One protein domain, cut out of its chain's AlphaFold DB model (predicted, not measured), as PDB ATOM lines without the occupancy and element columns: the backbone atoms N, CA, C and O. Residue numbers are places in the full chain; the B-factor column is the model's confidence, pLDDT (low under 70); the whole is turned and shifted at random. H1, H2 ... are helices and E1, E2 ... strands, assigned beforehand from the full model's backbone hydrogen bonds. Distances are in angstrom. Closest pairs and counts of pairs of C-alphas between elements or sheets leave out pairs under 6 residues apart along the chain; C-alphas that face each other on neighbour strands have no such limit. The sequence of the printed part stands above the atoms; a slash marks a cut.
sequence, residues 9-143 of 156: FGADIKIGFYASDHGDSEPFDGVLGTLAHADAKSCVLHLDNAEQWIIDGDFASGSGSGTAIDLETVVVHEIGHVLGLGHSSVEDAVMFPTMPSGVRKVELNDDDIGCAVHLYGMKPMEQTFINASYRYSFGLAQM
ATOM      1  N   PHE A   9      74.238  13.984  32.565       87.50
ATOM      2  CA  PHE A   9      74.165  12.709  31.843       87.50
ATOM      3  C   PHE A   9      73.859  12.863  30.348       87.50
ATOM      4  O   PHE A   9      74.061  11.911  29.598       87.50
ATOM      5  N   GLY A  10      73.340  14.024  29.936       87.12
ATOM      6  CA  GLY A  10      73.072  14.360  28.537       87.12
ATOM      7  C   GLY A  10      74.262  15.003  27.827       87.12
ATOM      8  O   GLY A  10      74.305  14.977  26.602       87.12
ATOM      9  N   ALA A  11      75.224  15.539  28.582       91.88
ATOM     10  CA  ALA A  11      76.397  16.203  28.039       91.88
ATOM     11  C   ALA A  11      77.402  15.215  27.421       91.88
ATOM     12  O   ALA A  11      77.689  14.154  27.987       91.88
ATOM     13  N   ASP A  12      77.976  15.608  26.281       90.00
ATOM     14  CA  ASP A  12      79.070  14.881  25.629       90.00
ATOM     15  C   ASP A  12      80.376  14.993  26.425       90.00
ATOM     16  O   ASP A  12      81.098  14.011  26.554       90.00
ATOM     17  N   ILE A  13      80.661  16.181  26.970       90.62
ATOM     18  CA  ILE A  13      81.795  16.440  27.860       90.62
ATOM     19  C   ILE A  13      81.250  16.756  29.244       90.62
ATOM     20  O   ILE A  13      80.389  17.623  29.397       90.62
ATOM     21  N   LYS A  14      81.765  16.056  30.246       93.62
ATOM     22  CA  LYS A  14      81.324  16.162  31.635       93.62
ATOM     23  C   LYS A  14      82.444  16.725  32.480       93.62
ATOM     24  O   LYS A  14      83.559  16.226  32.421       93.62
ATOM     25  N   ILE A  15      82.135  17.744  33.266       93.56
ATOM     26  CA  ILE A  15      83.094  18.426  34.134       93.56
ATOM     27  C   ILE A  15      82.522  18.384  35.548       93.56
ATOM     28  O   ILE A  15      81.344  18.694  35.733       93.56
ATOM     29  N   GLY A  16      83.328  17.979  36.525       93.44
ATOM     30  CA  GLY A  16      82.914  17.940  37.926       93.44
ATOM     31  C   GLY A  16      84.092  18.034  38.887       93.44
ATOM     32  O   GLY A  16      85.228  17.742  38.513       93.44
ATOM     33  N   PHE A  17      83.802  18.435  40.123       95.62
ATOM     34  CA  PHE A  17      84.760  18.408  41.225       95.62
ATOM     35  C   PHE A  17      84.631  17.101  41.993       95.62
ATOM     36  O   PHE A  17      83.523  16.667  42.306       95.62
ATOM     37  N   TYR A  18      85.765  16.494  42.319       96.12
ATOM     38  CA  TYR A  18      85.827  15.233  43.043       96.12
ATOM     39  C   TYR A  18      86.881  15.318  44.139       96.12
ATOM     40  O   TYR A  18      87.782  16.149  44.095       96.12
ATOM     41  N   ALA A  19      86.761  14.468  45.153       94.88
ATOM     42  CA  ALA A  19      87.693  14.433  46.269       94.88
ATOM     43  C   ALA A  19      88.255  13.025  46.441       94.88
ATOM     44  O   ALA A  19      87.496  12.057  46.453       94.88
ATOM     45  N   SER A  20      89.569  12.929  46.662       95.38
ATOM     46  CA  SER A  20      90.258  11.674  46.984       95.38
ATOM     47  C   SER A  20      89.863  10.531  46.035       95.38
ATOM     48  O   SER A  20      89.884  10.726  44.827       95.38
ATOM     49  N   ASP A  21      89.520   9.342  46.537       96.94
ATOM     50  CA  ASP A  21      89.008   8.249  45.706       96.94
ATOM     51  C   ASP A  21      87.582   8.542  45.219       96.94
ATOM     52  O   ASP A  21      86.649   8.650  46.018       96.94
ATOM     53  N   HIS A  22      87.431   8.638  43.899       95.38
ATOM     54  CA  HIS A  22      86.176   8.946  43.214       95.38
ATOM     55  C   HIS A  22      85.804   7.914  42.136       95.38
ATOM     56  O   HIS A  22      84.955   8.170  41.281       95.38
ATOM     57  N   GLY A  23      86.355   6.697  42.231       94.25
ATOM     58  CA  GLY A  23      85.822   5.525  41.527       94.25
ATOM     59  C   GLY A  23      86.353   5.271  40.113       94.25
ATOM     60  O   GLY A  23      85.842   4.373  39.443       94.25
ATOM     61  N   ASP A  24      87.383   5.994  39.675       93.62
ATOM     62  CA  ASP A  24      88.067   5.810  38.384       93.62
ATOM     63  C   ASP A  24      89.486   5.216  38.508       93.62
ATOM     64  O   ASP A  24      90.117   4.898  37.504       93.62
ATOM     65  N   SER A  25      89.937   4.923  39.735       94.38
ATOM     66  CA  SER A  25      91.293   4.449  40.073       94.38
ATOM     67  C   SER A  25      92.404   5.503  39.967       94.38
ATOM     68  O   SER A  25      93.575   5.133  40.092       94.38
ATOM     69  N   GLU A  26      92.061   6.783  39.818       95.19
ATOM     70  CA  GLU A  26      92.988   7.922  39.820       95.19
ATOM     71  C   GLU A  26      92.636   8.876  40.978       95.19
ATOM     72  O   GLU A  26      92.146   9.980  40.769       95.19
ATOM     73  N   PRO A  27      92.826   8.446  42.244       97.06
ATOM     74  CA  PRO A  27      92.417   9.239  43.393       97.06
ATOM     75  C   PRO A  27      93.224  10.537  43.497       97.06
ATOM     76  O   PRO A  27      94.449  10.521  43.374       97.06
ATOM     77  N   PHE A  28      92.540  11.626  43.838       98.12
ATOM     78  CA  PHE A  28      93.177  12.910  44.106       98.12
ATOM     79  C   PHE A  28      93.978  12.921  45.416       98.12
ATOM     80  O   PHE A  28      93.664  12.193  46.368       98.12
ATOM     81  N   ASP A  29      95.018  13.754  45.466       97.19
ATOM     82  CA  ASP A  29      96.031  13.791  46.524       97.19
ATOM     83  C   ASP A  29      95.892  14.964  47.506       97.19
ATOM     84  O   ASP A  29      96.562  14.964  48.548       97.19
ATOM     85  N   GLY A  30      94.950  15.883  47.276       94.56
ATOM     86  CA  GLY A  30      94.635  16.974  48.186       94.56
ATOM     87  C   GLY A  30      95.141  18.317  47.665       94.56
ATOM     88  O   GLY A  30      95.039  18.623  46.496       94.56
ATOM     89  N   VAL A  31      95.630  19.182  48.556       94.00
ATOM     90  CA  VAL A  31      96.084  20.516  48.130       94.00
ATOM     91  C   VAL A  31      97.403  20.402  47.365       94.00
ATOM     92  O   VAL A  31      98.410  19.989  47.951       94.00
ATOM     93  N   LEU A  32      97.416  20.914  46.136       90.38
ATOM     94  CA  LEU A  32      98.467  20.781  45.134       90.38
ATOM     95  C   LEU A  32      98.765  19.326  44.752       90.38
ATOM     96  O   LEU A  32      98.286  18.373  45.350       90.38
ATOM     97  N   GLY A  33      99.670  19.163  43.787       93.25
ATOM     98  CA  GLY A  33      99.981  17.855  43.227       93.25
ATOM     99  C   GLY A  33      99.130  17.637  41.992       93.25
ATOM    100  O   GLY A  33      99.408  18.256  40.960       93.25
ATOM    101  N   THR A  34      98.126  16.774  42.088       95.62
ATOM    102  CA  THR A  34      97.236  16.447  40.972       95.62
ATOM    103  C   THR A  34      96.032  17.381  40.973       95.62
ATOM    104  O   THR A  34      95.053  17.148  41.667       95.62
ATOM    105  N   LEU A  35      96.090  18.429  40.149       96.38
ATOM    106  CA  LEU A  35      95.042  19.459  40.111       96.38
ATOM    107  C   LEU A  35      93.738  18.955  39.468       96.38
ATOM    108  O   LEU A  35      92.640  19.388  39.820       96.38
ATOM    109  N   ALA A  36      93.879  18.113  38.449       97.00
ATOM    110  CA  ALA A  36      92.804  17.594  37.621       97.00
ATOM    111  C   ALA A  36      93.322  16.426  36.773       97.00
ATOM    112  O   ALA A  36      94.535  16.239  36.635       97.00
ATOM    113  N   HIS A  37      92.398  15.690  36.164       96.50
ATOM    114  CA  HIS A  37      92.687  14.785  35.056       96.50
ATOM    115  C   HIS A  37      91.466  14.624  34.153       96.50
ATOM    116  O   HIS A  37      90.320  14.840  34.562       96.50
ATOM    117  N   ALA A  38      91.713  14.212  32.912       94.31
ATOM    118  CA  ALA A  38      90.680  13.928  31.931       94.31
ATOM    119  C   ALA A  38      90.837  12.545  31.294       94.31
ATOM    120  O   ALA A  38      91.921  12.146  30.863       94.31
ATOM    121  N   ASP A  39      89.712  11.854  31.120       90.88
ATOM    122  CA  ASP A  39      89.635  10.646  30.304       90.88
ATOM    123  C   ASP A  39      89.023  10.973  28.941       90.88
ATOM    124  O   ASP A  39      87.807  11.114  28.777       90.88
ATOM    125  N   ALA A  40      89.880  11.023  27.922       86.25
ATOM    126  CA  ALA A  40      89.482  11.265  26.540       86.25
ATOM    127  C   ALA A  40      88.503  10.214  25.979       86.25
ATOM    128  O   ALA A  40      87.810  10.484  25.001       86.25
ATOM    129  N   LYS A  41      88.437   9.000  26.550       86.94
ATOM    130  CA  LYS A  41      87.517   7.953  26.073       86.94
ATOM    131  C   LYS A  41      86.106   8.140  26.607       86.94
ATOM    132  O   LYS A  41      85.152   7.872  25.877       86.94
ATOM    133  N   SER A  42      85.976   8.521  27.875       88.25
ATOM    134  CA  SER A  42      84.679   8.762  28.514       88.25
ATOM    135  C   SER A  42      84.228  10.224  28.438       88.25
ATOM    136  O   SER A  42      83.071  10.506  28.756       88.25
ATOM    137  N   CYS A  43      85.104  11.114  27.957       90.44
ATOM    138  CA  CYS A  43      84.900  12.557  27.852       90.44
ATOM    139  C   CYS A  43      84.549  13.193  29.204       90.44
ATOM    140  O   CYS A  43      83.667  14.049  29.295       90.44
ATOM    141  N   VAL A  44      85.226  12.747  30.262       92.38
ATOM    142  CA  VAL A  44      85.041  13.267  31.617       92.38
ATOM    143  C   VAL A  44      86.306  13.980  32.072       92.38
ATOM    144  O   VAL A  44      87.411  13.508  31.823       92.38
ATOM    145  N   LEU A  45      86.112  15.121  32.723       94.81
ATOM    146  CA  LEU A  45      87.122  15.950  33.356       94.81
ATOM    147  C   LEU A  45      86.816  15.995  34.855       94.81
ATOM    148  O   LEU A  45      85.739  16.448  35.263       94.81
ATOM    149  N   HIS A  46      87.762  15.526  35.659       96.69
ATOM    150  CA  HIS A  46      87.712  15.591  37.111       96.69
ATOM    151  C   HIS A  46      88.629  16.713  37.603       96.69
ATOM    152  O   HIS A  46      89.790  16.783  37.211       96.69
ATOM    153  N   LEU A  47      88.104  17.595  38.450       97.06
ATOM    154  CA  LEU A  47      88.851  18.650  39.139       97.06
ATOM    155  C   LEU A  47      89.015  18.258  40.607       97.06
ATOM    156  O   LEU A  47      88.031  17.842  41.227       97.06
ATOM    157  N   ASP A  48      90.203  18.427  41.187       97.38
ATOM    158  CA  ASP A  48      90.377  18.174  42.617       97.38
ATOM    159  C   ASP A  48      89.673  19.265  43.442       97.38
ATOM    160  O   ASP A  48      90.016  20.449  43.418       97.38
ATOM    161  N   ASN A  49      88.658  18.864  44.204       96.44
ATOM    162  CA  ASN A  49      87.899  19.740  45.093       96.44
ATOM    163  C   ASN A  49      88.729  20.272  46.278       96.44
ATOM    164  O   ASN A  49      88.308  21.207  46.960       96.44
ATOM    165  N   ALA A  50      89.883  19.669  46.576       95.56
ATOM    166  CA  ALA A  50      90.772  20.143  47.630       95.56
ATOM    167  C   ALA A  50      91.540  21.416  47.240       95.56
ATOM    168  O   ALA A  50      92.052  22.112  48.124       95.56
ATOM    169  N   GLU A  51      91.609  21.738  45.949       94.19
ATOM    170  CA  GLU A  51      92.416  22.845  45.455       94.19
ATOM    171  C   GLU A  51      91.797  24.218  45.704       94.19
ATOM    172  O   GLU A  51      90.582  24.419  45.779       94.19
ATOM    173  N   GLN A  52      92.672  25.218  45.808       92.00
ATOM    174  CA  GLN A  52      92.256  26.607  45.956       92.00
ATOM    175  C   GLN A  52      92.039  27.255  44.589       92.00
ATOM    176  O   GLN A  52      92.891  27.992  44.088       92.00
ATOM    177  N   TRP A  53      90.875  26.980  44.008       90.62
ATOM    178  CA  TRP A  53      90.464  27.499  42.709       90.62
ATOM    179  C   TRP A  53      90.181  29.003  42.734       90.62
ATOM    180  O   TRP A  53      89.382  29.500  43.531       90.62
ATOM    181  N   ILE A  54      90.810  29.725  41.811       87.75
ATOM    182  CA  ILE A  54      90.541  31.129  41.515       87.75
ATOM    183  C   ILE A  54      89.834  31.221  40.167       87.75
ATOM    184  O   ILE A  54      90.234  30.593  39.186       87.75
ATOM    185  N   ILE A  55      88.784  32.036  40.140       82.38
ATOM    186  CA  ILE A  55      88.023  32.400  38.947       82.38
ATOM    187  C   ILE A  55      88.390  33.854  38.603       82.38
ATOM    188  O   ILE A  55      88.661  34.652  39.500       82.38
ATOM    189  N   ASP A  56      88.439  34.187  37.313       71.44
ATOM    190  CA  ASP A  56      88.746  35.523  36.767       71.44
ATOM    191  C   ASP A  56      90.191  36.033  36.954       71.44
ATOM    192  O   ASP A  56      90.487  37.196  36.671       71.44
ATOM    193  N   GLY A  57      91.123  35.175  37.379       64.50
ATOM    194  CA  GLY A  57      92.552  35.498  37.414       64.50
ATOM    195  C   GLY A  57      92.952  36.621  38.380       64.50
ATOM    196  O   GLY A  57      94.045  37.179  38.237       64.50
ATOM    197  N   ASP A  58      92.111  36.974  39.363       68.38
ATOM    198  CA  ASP A  58      92.464  37.936  40.417       68.38
ATOM    199  C   ASP A  58      93.408  37.311  41.459       68.38
ATOM    200  O   ASP A  58      93.085  37.111  42.631       68.38
ATOM    201  N   PHE A  59      94.634  37.040  41.018       68.25
ATOM    202  CA  PHE A  59      95.764  36.712  41.889       68.25
ATOM    203  C   PHE A  59      96.321  37.954  42.606       68.25
ATOM    204  O   PHE A  59      97.119  37.836  43.537       68.25
ATOM    205  N   ALA A  60      95.911  39.154  42.175       53.72
ATOM    206  CA  ALA A  60      96.471  40.439  42.584       53.72
ATOM    207  C   ALA A  60      95.959  40.928  43.948       53.72
ATOM    208  O   ALA A  60      96.630  41.731  44.599       53.72
ATOM    209  N   SER A  61      94.815  40.429  44.420       53.59
ATOM    210  CA  SER A  61      94.241  40.805  45.720       53.59
ATOM    211  C   SER A  61      95.039  40.323  46.947       53.59
ATOM    212  O   SER A  61      94.652  40.607  48.079       53.59
ATOM    213  N   GLY A  62      96.150  39.593  46.766       47.56
ATOM    214  CA  GLY A  62      96.882  38.964  47.876       47.56
ATOM    215  C   GLY A  62      96.095  37.834  48.555       47.56
ATOM    216  O   GLY A  62      96.541  37.301  49.569       47.56
ATOM    217  N   SER A  63      94.938  37.468  47.988       50.66
ATOM    218  CA  SER A  63      94.084  36.352  48.409       50.66
ATOM    219  C   SER A  63      94.563  35.011  47.851       50.66
ATOM    220  O   SER A  63      94.141  33.959  48.326       50.66
ATOM    221  N   GLY A  64      95.464  35.036  46.865       54.50
ATOM    222  CA  GLY A  64      96.158  33.850  46.396       54.50
ATOM    223  C   GLY A  64      97.168  33.405  47.445       54.50
ATOM    224  O   GLY A  64      98.267  33.951  47.531       54.50
ATOM    225  N   SER A  65      96.800  32.407  48.246       62.38
ATOM    226  CA  SER A  65      97.780  31.538  48.901       62.38
ATOM    227  C   SER A  65      98.862  31.140  47.885       62.38
ATOM    228  O   SER A  65      98.585  31.066  46.687       62.38
ATOM    229  N   GLY A  66     100.073  30.794  48.335       75.38
ATOM    230  CA  GLY A  66     101.098  30.197  47.460       75.38
ATOM    231  C   GLY A  66     100.663  28.890  46.772       75.38
ATOM    232  O   GLY A  66     101.458  28.294  46.059       75.38
ATOM    233  N   THR A  67      99.424  28.456  47.008       86.19
ATOM    234  CA  THR A  67      98.755  27.269  46.485       86.19
ATOM    235  C   THR A  67      97.535  27.592  45.605       86.19
ATOM    236  O   THR A  67      96.809  26.682  45.238       86.19
ATOM    237  N   ALA A  68      97.245  28.863  45.301       89.50
ATOM    238  CA  ALA A  68      96.075  29.237  44.499       89.50
ATOM    239  C   ALA A  68      96.260  28.899  43.010       89.50
ATOM    240  O   ALA A  68      97.288  29.245  42.418       89.50
ATOM    241  N   ILE A  69      95.253  28.274  42.401       91.56
ATOM    242  CA  ILE A  69      95.287  27.751  41.030       91.56
ATOM    243  C   ILE A  69      94.215  28.433  40.182       91.56
ATOM    244  O   ILE A  69      93.071  28.581  40.609       91.56
ATOM    245  N   ASP A  70      94.576  28.851  38.970       90.81
ATOM    246  CA  ASP A  70      93.615  29.375  38.000       90.81
ATOM    247  C   ASP A  70      92.744  28.237  37.453       90.81
ATOM    248  O   ASP A  70      93.237  27.367  36.732       90.81
ATOM    249  N   LEU A  71      91.449  28.238  37.790       91.38
ATOM    250  CA  LEU A  71      90.520  27.193  37.348       91.38
ATOM    251  C   LEU A  71      90.425  27.145  35.825       91.38
ATOM    252  O   LEU A  71      90.435  26.076  35.224       91.38
ATOM    253  N   GLU A  72      90.345  28.319  35.204       90.69
ATOM    254  CA  GLU A  72      90.170  28.439  33.765       90.69
ATOM    255  C   GLU A  72      91.343  27.792  33.020       90.69
ATOM    256  O   GLU A  72      91.125  26.980  32.128       90.69
ATOM    257  N   THR A  73      92.572  28.070  33.451       91.31
ATOM    258  CA  THR A  73      93.811  27.492  32.915       91.31
ATOM    259  C   THR A  73      93.827  25.964  32.963       91.31
ATOM    260  O   THR A  73      94.135  25.333  31.951       91.31
ATOM    261  N   VAL A  74      93.468  25.367  34.105       94.62
ATOM    262  CA  VAL A  74      93.414  23.900  34.243       94.62
ATOM    263  C   VAL A  74      92.311  23.317  33.362       94.62
ATOM    264  O   VAL A  74      92.547  22.365  32.627       94.62
ATOM    265  N   VAL A  75      91.131  23.937  33.336       94.19
ATOM    266  CA  VAL A  75      90.028  23.480  32.481       94.19
ATOM    267  C   VAL A  75      90.397  23.536  30.993       94.19
ATOM    268  O   VAL A  75      90.044  22.614  30.260       94.19
ATOM    269  N   VAL A  76      91.132  24.554  30.519       92.38
ATOM    270  CA  VAL A  76      91.593  24.585  29.111       92.38
ATOM    271  C   VAL A  76      92.521  23.415  28.811       92.38
ATOM    272  O   VAL A  76      92.371  22.774  27.770       92.38
ATOM    273  N   HIS A  77      93.464  23.142  29.716       95.38
ATOM    274  CA  HIS A  77      94.419  22.045  29.584       95.38
ATOM    275  C   HIS A  77      93.694  20.701  29.452       95.38
ATOM    276  O   HIS A  77      93.872  19.971  28.477       95.38
ATOM    277  N   GLU A  78      92.779  20.419  30.375       95.81
ATOM    278  CA  GLU A  78      92.052  19.157  30.382       95.81
ATOM    279  C   GLU A  78      91.051  19.028  29.222       95.81
ATOM    280  O   GLU A  78      90.893  17.948  28.650       95.81
ATOM    281  N   ILE A  79      90.408  20.121  28.787       92.88
ATOM    282  CA  ILE A  79      89.613  20.112  27.547       92.88
ATOM    283  C   ILE A  79      90.504  19.759  26.351       92.88
ATOM    284  O   ILE A  79      90.064  19.030  25.461       92.88
ATOM    285  N   GLY A  80      91.756  20.219  26.327       93.00
ATOM    286  CA  GLY A  80      92.741  19.787  25.340       93.00
ATOM    287  C   GLY A  80      92.899  18.265  25.320       93.00
ATOM    288  O   GLY A  80      92.790  17.662  24.251       93.00
ATOM    289  N   HIS A  81      93.049  17.631  26.485       94.88
ATOM    290  CA  HIS A  81      93.096  16.170  26.601       94.88
ATOM    291  C   HIS A  81      91.812  15.478  26.140       94.88
ATOM    292  O   HIS A  81      91.891  14.517  25.372       94.88
ATOM    293  N   VAL A  82      90.633  15.989  26.510       92.06
ATOM    294  CA  VAL A  82      89.343  15.472  26.010       92.06
ATOM    295  C   VAL A  82      89.266  15.556  24.481       92.06
ATOM    296  O   VAL A  82      88.751  14.652  23.825       92.06
ATOM    297  N   LEU A  83      89.836  16.607  23.892       90.25
ATOM    298  CA  LEU A  83      89.945  16.794  22.445       90.25
ATOM    299  C   LEU A  83      91.127  16.039  21.812       90.25
ATOM    300  O   LEU A  83      91.381  16.193  20.616       90.25
ATOM    301  N   GLY A  84      91.838  15.207  22.568       90.69
ATOM    302  CA  GLY A  84      92.909  14.350  22.066       90.69
ATOM    303  C   GLY A  84      94.265  15.035  21.899       90.69
ATOM    304  O   GLY A  84      95.161  14.439  21.296       90.69
ATOM    305  N   LEU A  85      94.446  16.253  22.417       93.25
ATOM    306  CA  LEU A  85      95.765  16.874  22.505       93.25
ATOM    307  C   LEU A  85      96.567  16.176  23.611       93.25
ATOM    308  O   LEU A  85      96.054  15.855  24.683       93.25
ATOM    309  N   GLY A  86      97.845  15.926  23.340       94.19
ATOM    310  CA  GLY A  86      98.795  15.457  24.347       94.19
ATOM    311  C   GLY A  86      99.507  16.621  25.029       94.19
ATOM    312  O   GLY A  86      99.357  17.772  24.624       94.19
ATOM    313  N   HIS A  87     100.333  16.306  26.026       96.75
ATOM    314  CA  HIS A  87     101.203  17.304  26.638       96.75
ATOM    315  C   HIS A  87     102.170  17.924  25.622       96.75
ATOM    316  O   HIS A  87     102.797  17.218  24.826       96.75
ATOM    317  N   SER A  88     102.346  19.238  25.723       96.62
ATOM    318  CA  SER A  88     103.367  19.990  25.003       96.62
ATOM    319  C   SER A  88     104.681  20.022  25.786       96.62
ATOM    320  O   SER A  88     104.701  20.064  27.017       96.62
ATOM    321  N   SER A  89     105.804  20.056  25.069       96.81
ATOM    322  CA  SER A  89     107.118  20.369  25.646       96.81
ATOM    323  C   SER A  89     107.421  21.874  25.694       96.81
ATOM    324  O   SER A  89     108.497  22.261  26.146       96.81
ATOM    325  N   VAL A  90     106.528  22.722  25.175       96.06
ATOM    326  CA  VAL A  90     106.685  24.180  25.145       96.06
ATOM    327  C   VAL A  90     106.129  24.759  26.442       96.06
ATOM    328  O   VAL A  90     104.930  24.701  26.679       96.06
ATOM    329  N   GLU A  91     106.988  25.348  27.276       93.69
ATOM    330  CA  GLU A  91     106.604  25.860  28.604       93.69
ATOM    331  C   GLU A  91     105.518  26.940  28.551       93.69
ATOM    332  O   GLU A  91     104.741  27.063  29.489       93.69
ATOM    333  N   ASP A  92     105.398  27.668  27.440       91.38
ATOM    334  CA  ASP A  92     104.356  28.677  27.223       91.38
ATOM    335  C   ASP A  92     103.052  28.101  26.633       91.38
ATOM    336  O   ASP A  92     102.068  28.829  26.532       91.38
ATOM    337  N   ALA A  93     103.000  26.818  26.260       93.88
ATOM    338  CA  ALA A  93     101.803  26.172  25.709       93.88
ATOM    339  C   ALA A  93     100.828  25.744  26.797       93.88
ATOM    340  O   ALA A  93     101.255  25.250  27.839       93.88
ATOM    341  N   VAL A  94      99.525  25.923  26.580       93.31
ATOM    342  CA  VAL A  94      98.508  25.553  27.577       93.31
ATOM    343  C   VAL A  94      98.612  24.070  27.919       93.31
ATOM    344  O   VAL A  94      98.511  23.720  29.090       93.31
ATOM    345  N   MET A  95      98.949  23.222  26.942       95.19
ATOM    346  CA  MET A  95      99.169  21.789  27.145       95.19
ATOM    347  C   MET A  95     100.497  21.430  27.838       95.19
ATOM    348  O   MET A  95     100.850  20.255  27.910       95.19
ATOM    349  N   PHE A  96     101.277  22.389  28.344       96.50
ATOM    350  CA  PHE A  96     102.450  22.076  29.168       96.50
ATOM    351  C   PHE A  96     102.012  21.406  30.487       96.50
ATOM    352  O   PHE A  96     101.122  21.937  31.148       96.50
ATOM    353  N   PRO A  97     102.623  20.280  30.908       94.25
ATOM    354  CA  PRO A  97     102.110  19.430  31.993       94.25
ATOM    355  C   PRO A  97     102.202  20.029  33.403       94.25
ATOM    356  O   PRO A  97     101.713  19.427  34.354       94.25
ATOM    357  N   THR A  98     102.863  21.176  33.573       90.12
ATOM    358  CA  THR A  98     103.042  21.801  34.886       90.12
ATOM    359  C   THR A  98     102.446  23.199  34.887       90.12
ATOM    360  O   THR A  98     102.861  24.057  34.108       90.12
ATOM    361  N   MET A  99     101.535  23.456  35.823       85.06
ATOM    362  CA  MET A  99     100.944  24.774  36.042       85.06
ATOM    363  C   MET A  99     101.459  25.370  37.358       85.06
ATOM    364  O   MET A  99     101.205  24.808  38.425       85.06
ATOM    365  N   PRO A 100     102.201  26.491  37.328       83.38
ATOM    366  CA  PRO A 100     102.577  27.185  38.551       83.38
ATOM    367  C   PRO A 100     101.363  27.877  39.183       83.38
ATOM    368  O   PRO A 100     100.529  28.464  38.493       83.38
ATOM    369  N   SER A 101     101.299  27.865  40.515       87.81
ATOM    370  CA  SER A 101     100.303  28.630  41.267       87.81
ATOM    371  C   SER A 101     100.391  30.124  40.953       87.81
ATOM    372  O   SER A 101     101.477  30.672  40.741       87.81
ATOM    373  N   GLY A 102      99.247  30.803  40.950       85.88
ATOM    374  CA  GLY A 102      99.180  32.244  40.712       85.88
ATOM    375  C   GLY A 102      99.359  32.683  39.255       85.88
ATOM    376  O   GLY A 102      99.548  33.874  39.004       85.88
ATOM    377  N   VAL A 103      99.336  31.752  38.298       86.38
ATOM    378  CA  VAL A 103      99.498  32.047  36.871       86.38
ATOM    379  C   VAL A 103      98.226  31.697  36.113       86.38
ATOM    380  O   VAL A 103      97.734  30.576  36.192       86.38
ATOM    381  N   ARG A 104      97.736  32.659  35.324       88.06
ATOM    382  CA  ARG A 104      96.675  32.448  34.335       88.06
ATOM    383  C   ARG A 104      97.283  32.251  32.953       88.06
ATOM    384  O   ARG A 104      98.006  33.122  32.468       88.06
ATOM    385  N   LYS A 105      96.950  31.137  32.306       86.75
ATOM    386  CA  LYS A 105      97.494  30.700  31.021       86.75
ATOM    387  C   LYS A 105      96.404  30.053  30.168       86.75
ATOM    388  O   LYS A 105      96.309  28.841  30.041       86.75
ATOM    389  N   VAL A 106      95.577  30.906  29.574       86.31
ATOM    390  CA  VAL A 106      94.439  30.495  28.731       86.31
ATOM    391  C   VAL A 106      94.648  30.810  27.252       86.31
ATOM    392  O   VAL A 106      93.817  30.450  26.426       86.31
ATOM    393  N   GLU A 107      95.722  31.532  26.929       86.62
ATOM    394  CA  GLU A 107      96.073  31.911  25.564       86.62
ATOM    395  C   GLU A 107      96.793  30.742  24.894       86.62
ATOM    396  O   GLU A 107      97.877  30.356  25.335       86.62
ATOM    397  N   LEU A 108      96.196  30.187  23.841       85.12
ATOM    398  CA  LEU A 108      96.777  29.058  23.118       85.12
ATOM    399  C   LEU A 108      98.095  29.447  22.442       85.12
ATOM    400  O   LEU A 108      98.192  30.468  21.754       85.12
ATOM    401  N   ASN A 109      99.097  28.590  22.600       91.88
ATOM    402  CA  ASN A 109     100.359  28.683  21.887       91.88
ATOM    403  C   ASN A 109     100.220  28.105  20.470       91.88
ATOM    404  O   ASN A 109      99.332  27.298  20.189       91.88
ATOM    405  N   ASP A 110     101.133  28.482  19.575       88.75
ATOM    406  CA  ASP A 110     101.196  27.929  18.219       88.75
ATOM    407  C   ASP A 110     101.314  26.391  18.216       88.75
ATOM    408  O   ASP A 110     100.815  25.749  17.293       88.75
ATOM    409  N   ASP A 111     101.927  25.795  19.247       91.44
ATOM    410  CA  ASP A 111     102.003  24.338  19.418       91.44
ATOM    411  C   ASP A 111     100.625  23.710  19.707       91.44
ATOM    412  O   ASP A 111     100.234  22.744  19.046       91.44
ATOM    413  N   ASP A 112      99.837  24.323  20.602       88.94
ATOM    414  CA  ASP A 112      98.464  23.895  20.912       88.94
ATOM    415  C   ASP A 112      97.581  23.973  19.649       88.94
ATOM    416  O   ASP A 112      96.883  23.021  19.279       88.94
ATOM    417  N   ILE A 113      97.660  25.102  18.932       87.12
ATOM    418  CA  ILE A 113      96.901  25.353  17.697       87.12
ATOM    419  C   ILE A 113      97.328  24.380  16.598       87.12
ATOM    420  O   ILE A 113      96.479  23.821  15.901       87.12
ATOM    421  N   GLY A 114      98.634  24.167  16.430       84.69
ATOM    422  CA  GLY A 114      99.185  23.253  15.437       84.69
ATOM    423  C   GLY A 114      98.699  21.820  15.645       84.69
ATOM    424  O   GLY A 114      98.301  21.162  14.678       84.69
ATOM    425  N   CYS A 115      98.654  21.362  16.900       86.38
ATOM    426  CA  CYS A 115      98.120  20.052  17.257       86.38
ATOM    427  C   CYS A 115      96.621  19.941  16.925       86.38
ATOM    428  O   CYS A 115      96.208  19.014  16.223       86.38
ATOM    429  N   ALA A 116      95.813  20.925  17.330       85.38
ATOM    430  CA  ALA A 116      94.381  20.947  17.030       85.38
ATOM    431  C   ALA A 116      94.100  20.974  15.514       85.38
ATOM    432  O   ALA A 116      93.260  20.225  15.010       85.38
ATOM    433  N   VAL A 117      94.844  21.782  14.752       84.12
ATOM    434  CA  VAL A 117      94.764  21.830  13.283       84.12
ATOM    435  C   VAL A 117      95.097  20.474  12.666       84.12
ATOM    436  O   VAL A 117      94.415  20.047  11.733       84.12
ATOM    437  N   HIS A 118      96.116  19.786  13.183       85.00
ATOM    438  CA  HIS A 118      96.498  18.462  12.704       85.00
ATOM    439  C   HIS A 118      95.403  17.415  12.954       85.00
ATOM    440  O   HIS A 118      95.077  16.655  12.043       85.00
ATOM    441  N   LEU A 119      94.812  17.404  14.155       83.50
ATOM    442  CA  LEU A 119      93.774  16.444  14.548       83.50
ATOM    443  C   LEU A 119      92.453  16.665  13.804       83.50
ATOM    444  O   LEU A 119      91.832  15.712  13.336       83.50
ATOM    445  N   TYR A 120      92.033  17.922  13.667       82.50
ATOM    446  CA  TYR A 120      90.701  18.270  13.165       82.50
ATOM    447  C   TYR A 120      90.693  18.776  11.720       82.50
ATOM    448  O   TYR A 120      89.631  19.058  11.164       82.50
ATOM    449  N   GLY A 121      91.862  18.903  11.085       70.50
ATOM    450  CA  GLY A 121      91.985  19.377   9.706       70.50
ATOM    451  C   GLY A 121      91.517  20.821   9.512       70.50
ATOM    452  O   GLY A 121      91.111  21.196   8.406       70.50
ATOM    453  N   MET A 122      91.539  21.636  10.573       56.66
ATOM    454  CA  MET A 122      91.142  23.040  10.498       56.66
ATOM    455  C   MET A 122      92.141  23.785   9.612       56.66
ATOM    456  O   MET A 122      93.305  23.943   9.958       56.66
ATOM    457  N   LYS A 123      91.702  24.257   8.443       46.53
ATOM    458  CA  LYS A 123      92.528  25.183   7.665       46.53
ATOM    459  C   LYS A 123      92.715  26.451   8.506       46.53
ATOM    460  O   LYS A 123      91.699  26.963   8.985       46.53
ATOM    461  N   PRO A 124      93.944  26.980   8.664       47.06
ATOM    462  CA  PRO A 124      94.118  28.329   9.185       47.06
ATOM    463  C   PRO A 124      93.186  29.235   8.385       47.06
ATOM    464  O   PRO A 124      93.229  29.195   7.151       47.06
ATOM    465  N   MET A 125      92.284  29.961   9.053       45.66
ATOM    466  CA  MET A 125      91.431  30.913   8.347       45.66
ATOM    467  C   MET A 125      92.358  31.861   7.591       45.66
ATOM    468  O   MET A 125      93.171  32.555   8.202       45.66
ATOM    469  N   GLU A 126      92.297  31.805   6.263       41.12
ATOM    470  CA  GLU A 126      93.160  32.580   5.385       41.12
ATOM    471  C   GLU A 126      92.994  34.058   5.755       41.12
ATOM    472  O   GLU A 126      91.894  34.613   5.678       41.12
ATOM    473  N   GLN A 127      94.075  34.674   6.240       40.44
ATOM    474  CA  GLN A 127      94.112  36.082   6.613       40.44
ATOM    475  C   GLN A 127      93.686  36.923   5.410       40.44
ATOM    476  O   GLN A 127      94.466  37.166   4.490       40.44
ATOM    477  N   THR A 128      92.458  37.438   5.426       33.91
ATOM    478  CA  THR A 128      92.158  38.614   4.616       33.91
ATOM    479  C   THR A 128      92.771  39.792   5.363       33.91
ATOM    480  O   THR A 128      92.224  40.269   6.354       33.91
ATOM    481  N   PHE A 129      93.981  40.172   4.950       48.38
ATOM    482  CA  PHE A 129      94.777  41.248   5.531       48.38
ATOM    483  C   PHE A 129      93.940  42.512   5.770       48.38
ATOM    484  O   PHE A 129      93.596  43.225   4.827       48.38
ATOM    485  N   ILE A 130      93.684  42.840   7.037       43.91
ATOM    486  CA  ILE A 130      93.462  44.223   7.454       43.91
ATOM    487  C   ILE A 130      94.513  44.545   8.513       43.91
ATOM    488  O   ILE A 130      94.708  43.827   9.487       43.91
ATOM    489  N   ASN A 131      95.248  45.606   8.212       39.75
ATOM    490  CA  ASN A 131      96.437  46.090   8.883       39.75
ATOM    491  C   ASN A 131      96.356  46.142  10.421       39.75
ATOM    492  O   ASN A 131      95.379  46.617  10.989       39.75
ATOM    493  N   ALA A 132      97.514  45.831  11.012       39.88
ATOM    494  CA  ALA A 132      98.007  46.228  12.330       39.88
ATOM    495  C   ALA A 132      97.516  45.447  13.572       39.88
ATOM    496  O   ALA A 132      96.388  45.559  14.039       39.88
ATOM    497  N   SER A 133      98.492  44.778  14.202       38.50
ATOM    498  CA  SER A 133      98.610  44.533  15.654       38.50
ATOM    499  C   SER A 133      97.635  43.584  16.367       38.50
ATOM    500  O   SER A 133      97.662  43.537  17.593       38.50
ATOM    501  N   TYR A 134      96.882  42.738  15.665       32.44
ATOM    502  CA  TYR A 134      96.236  41.596  16.320       32.44
ATOM    503  C   TYR A 134      97.215  40.425  16.410       32.44
ATOM    504  O   TYR A 134      97.333  39.607  15.501       32.44
ATOM    505  N   ARG A 135      97.965  40.377  17.516       41.22
ATOM    506  CA  ARG A 135      98.513  39.109  18.003       41.22
ATOM    507  C   ARG A 135      97.322  38.202  18.295       41.22
ATOM    508  O   ARG A 135      96.343  38.663  18.877       41.22
ATOM    509  N   TYR A 136      97.402  36.960  17.841       40.12
ATOM    510  CA  TYR A 136      96.418  35.924  18.103       40.12
ATOM    511  C   TYR A 136      96.342  35.666  19.611       40.12
ATOM    512  O   TYR A 136      97.094  34.869  20.152       40.12
ATOM    513  N   SER A 137      95.484  36.421  20.289       37.91
ATOM    514  CA  SER A 137      95.079  36.158  21.659       37.91
ATOM    515  C   SER A 137      93.941  35.144  21.574       37.91
ATOM    516  O   SER A 137      92.770  35.515  21.498       37.91
ATOM    517  N   PHE A 138      94.295  33.867  21.434       45.72
ATOM    518  CA  PHE A 138      93.341  32.766  21.499       45.72
ATOM    519  C   PHE A 138      93.151  32.355  22.960       45.72
ATOM    520  O   PHE A 138      93.489  31.244  23.346       45.72
ATOM    521  N   GLY A 139      92.613  33.256  23.779       40.09
ATOM    522  CA  GLY A 139      91.932  32.877  25.011       40.09
ATOM    523  C   GLY A 139      90.689  32.049  24.669       40.09
ATOM    524  O   GLY A 139      90.143  32.181  23.566       40.09
ATOM    525  N   LEU A 140      90.204  31.225  25.605       40.72
ATOM    526  CA  LEU A 140      88.967  30.415  25.514       40.72
ATOM    527  C   LEU A 140      87.804  31.061  24.740       40.72
ATOM    528  O   LEU A 140      87.038  30.375  24.062       40.72
ATOM    529  N   ALA A 141      87.711  32.391  24.789       36.47
ATOM    530  CA  ALA A 141      86.771  33.216  24.046       36.47
ATOM    531  C   ALA A 141      86.677  32.923  22.532       36.47
ATOM    532  O   ALA A 141      85.650  33.255  21.949       36.47
ATOM    533  N   GLN A 142      87.673  32.311  21.875       41.12
ATOM    534  CA  GLN A 142      87.631  32.053  20.422       41.12
ATOM    535  C   GLN A 142      87.504  30.588  19.985       41.12
ATOM    536  O   GLN A 142      87.106  30.354  18.843       41.12
ATOM    537  N   MET A 143      87.694  29.609  20.878       43.19
ATOM    538  CA  MET A 143      87.198  28.238  20.642       43.19
ATOM    539  C   MET A 143      85.694  28.111  20.955       43.19
ATOM    540  O   MET A 143      85.017  27.231  20.420       43.19
TER     541      MET A 143
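Overview. This is residues 9 to 143 of the 156 residues of the protein "Putative peptidase M10A, Metallopeptidase, catalytic domain protein" of Helianthus annuus (UniProt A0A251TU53). Little regular structure: a small sheet with helix H1 over one face, two layers, long loops, and residues 125 to 135 sticking out beyond H2. The printed part has 135 residues, 43 in named elements, E1 E2 E3 E4 E5 H1 H2: mixed class, a mixed sheet E1 E3 E2, and parallel E4 E5. It is compact, radius of gyration of the C-alphas 16.2 A, spans 51 by 39 by 30 A.

Arrangement. Start at E1, residues 14 to 18, parallel to E3, residues 44 to 48; N 18 and O 47 are 2.9 A apart. E3 and E2, residues 36 to 39, form a hairpin; N 46 and O 37 are 2.9 A apart. E4, residues 52 to 54, is parallel to E5, residues 68 to 70; N 54 and O 69 are 2.8 A apart. H1, residues 71 to 82, is over E3 and E2, height 8.4 A; its closest C-alphas with E2 are Glu 78 and Ala 38, 5.6 A. H2, residues 110 to 120, is only just apart from H1, 8.3 A. In H1 and H2 every O i to N i+4 pair is within hydrogen-bond range.

Along the chain. Find C-alpha 14 at (81.324, 16.162, 31.635), beginning E1; H1 runs 16.3 A; H2, 15.1 A, ends at C-alpha 120, (90.701, 18.270, 13.165).

Size, cuts and confidence. The printed part has no cut; links E1 to E2, E4 to E5 and H1 to H2 are long. Look for pLDDT under 70 at residues 57 to 65 and 122 to 143.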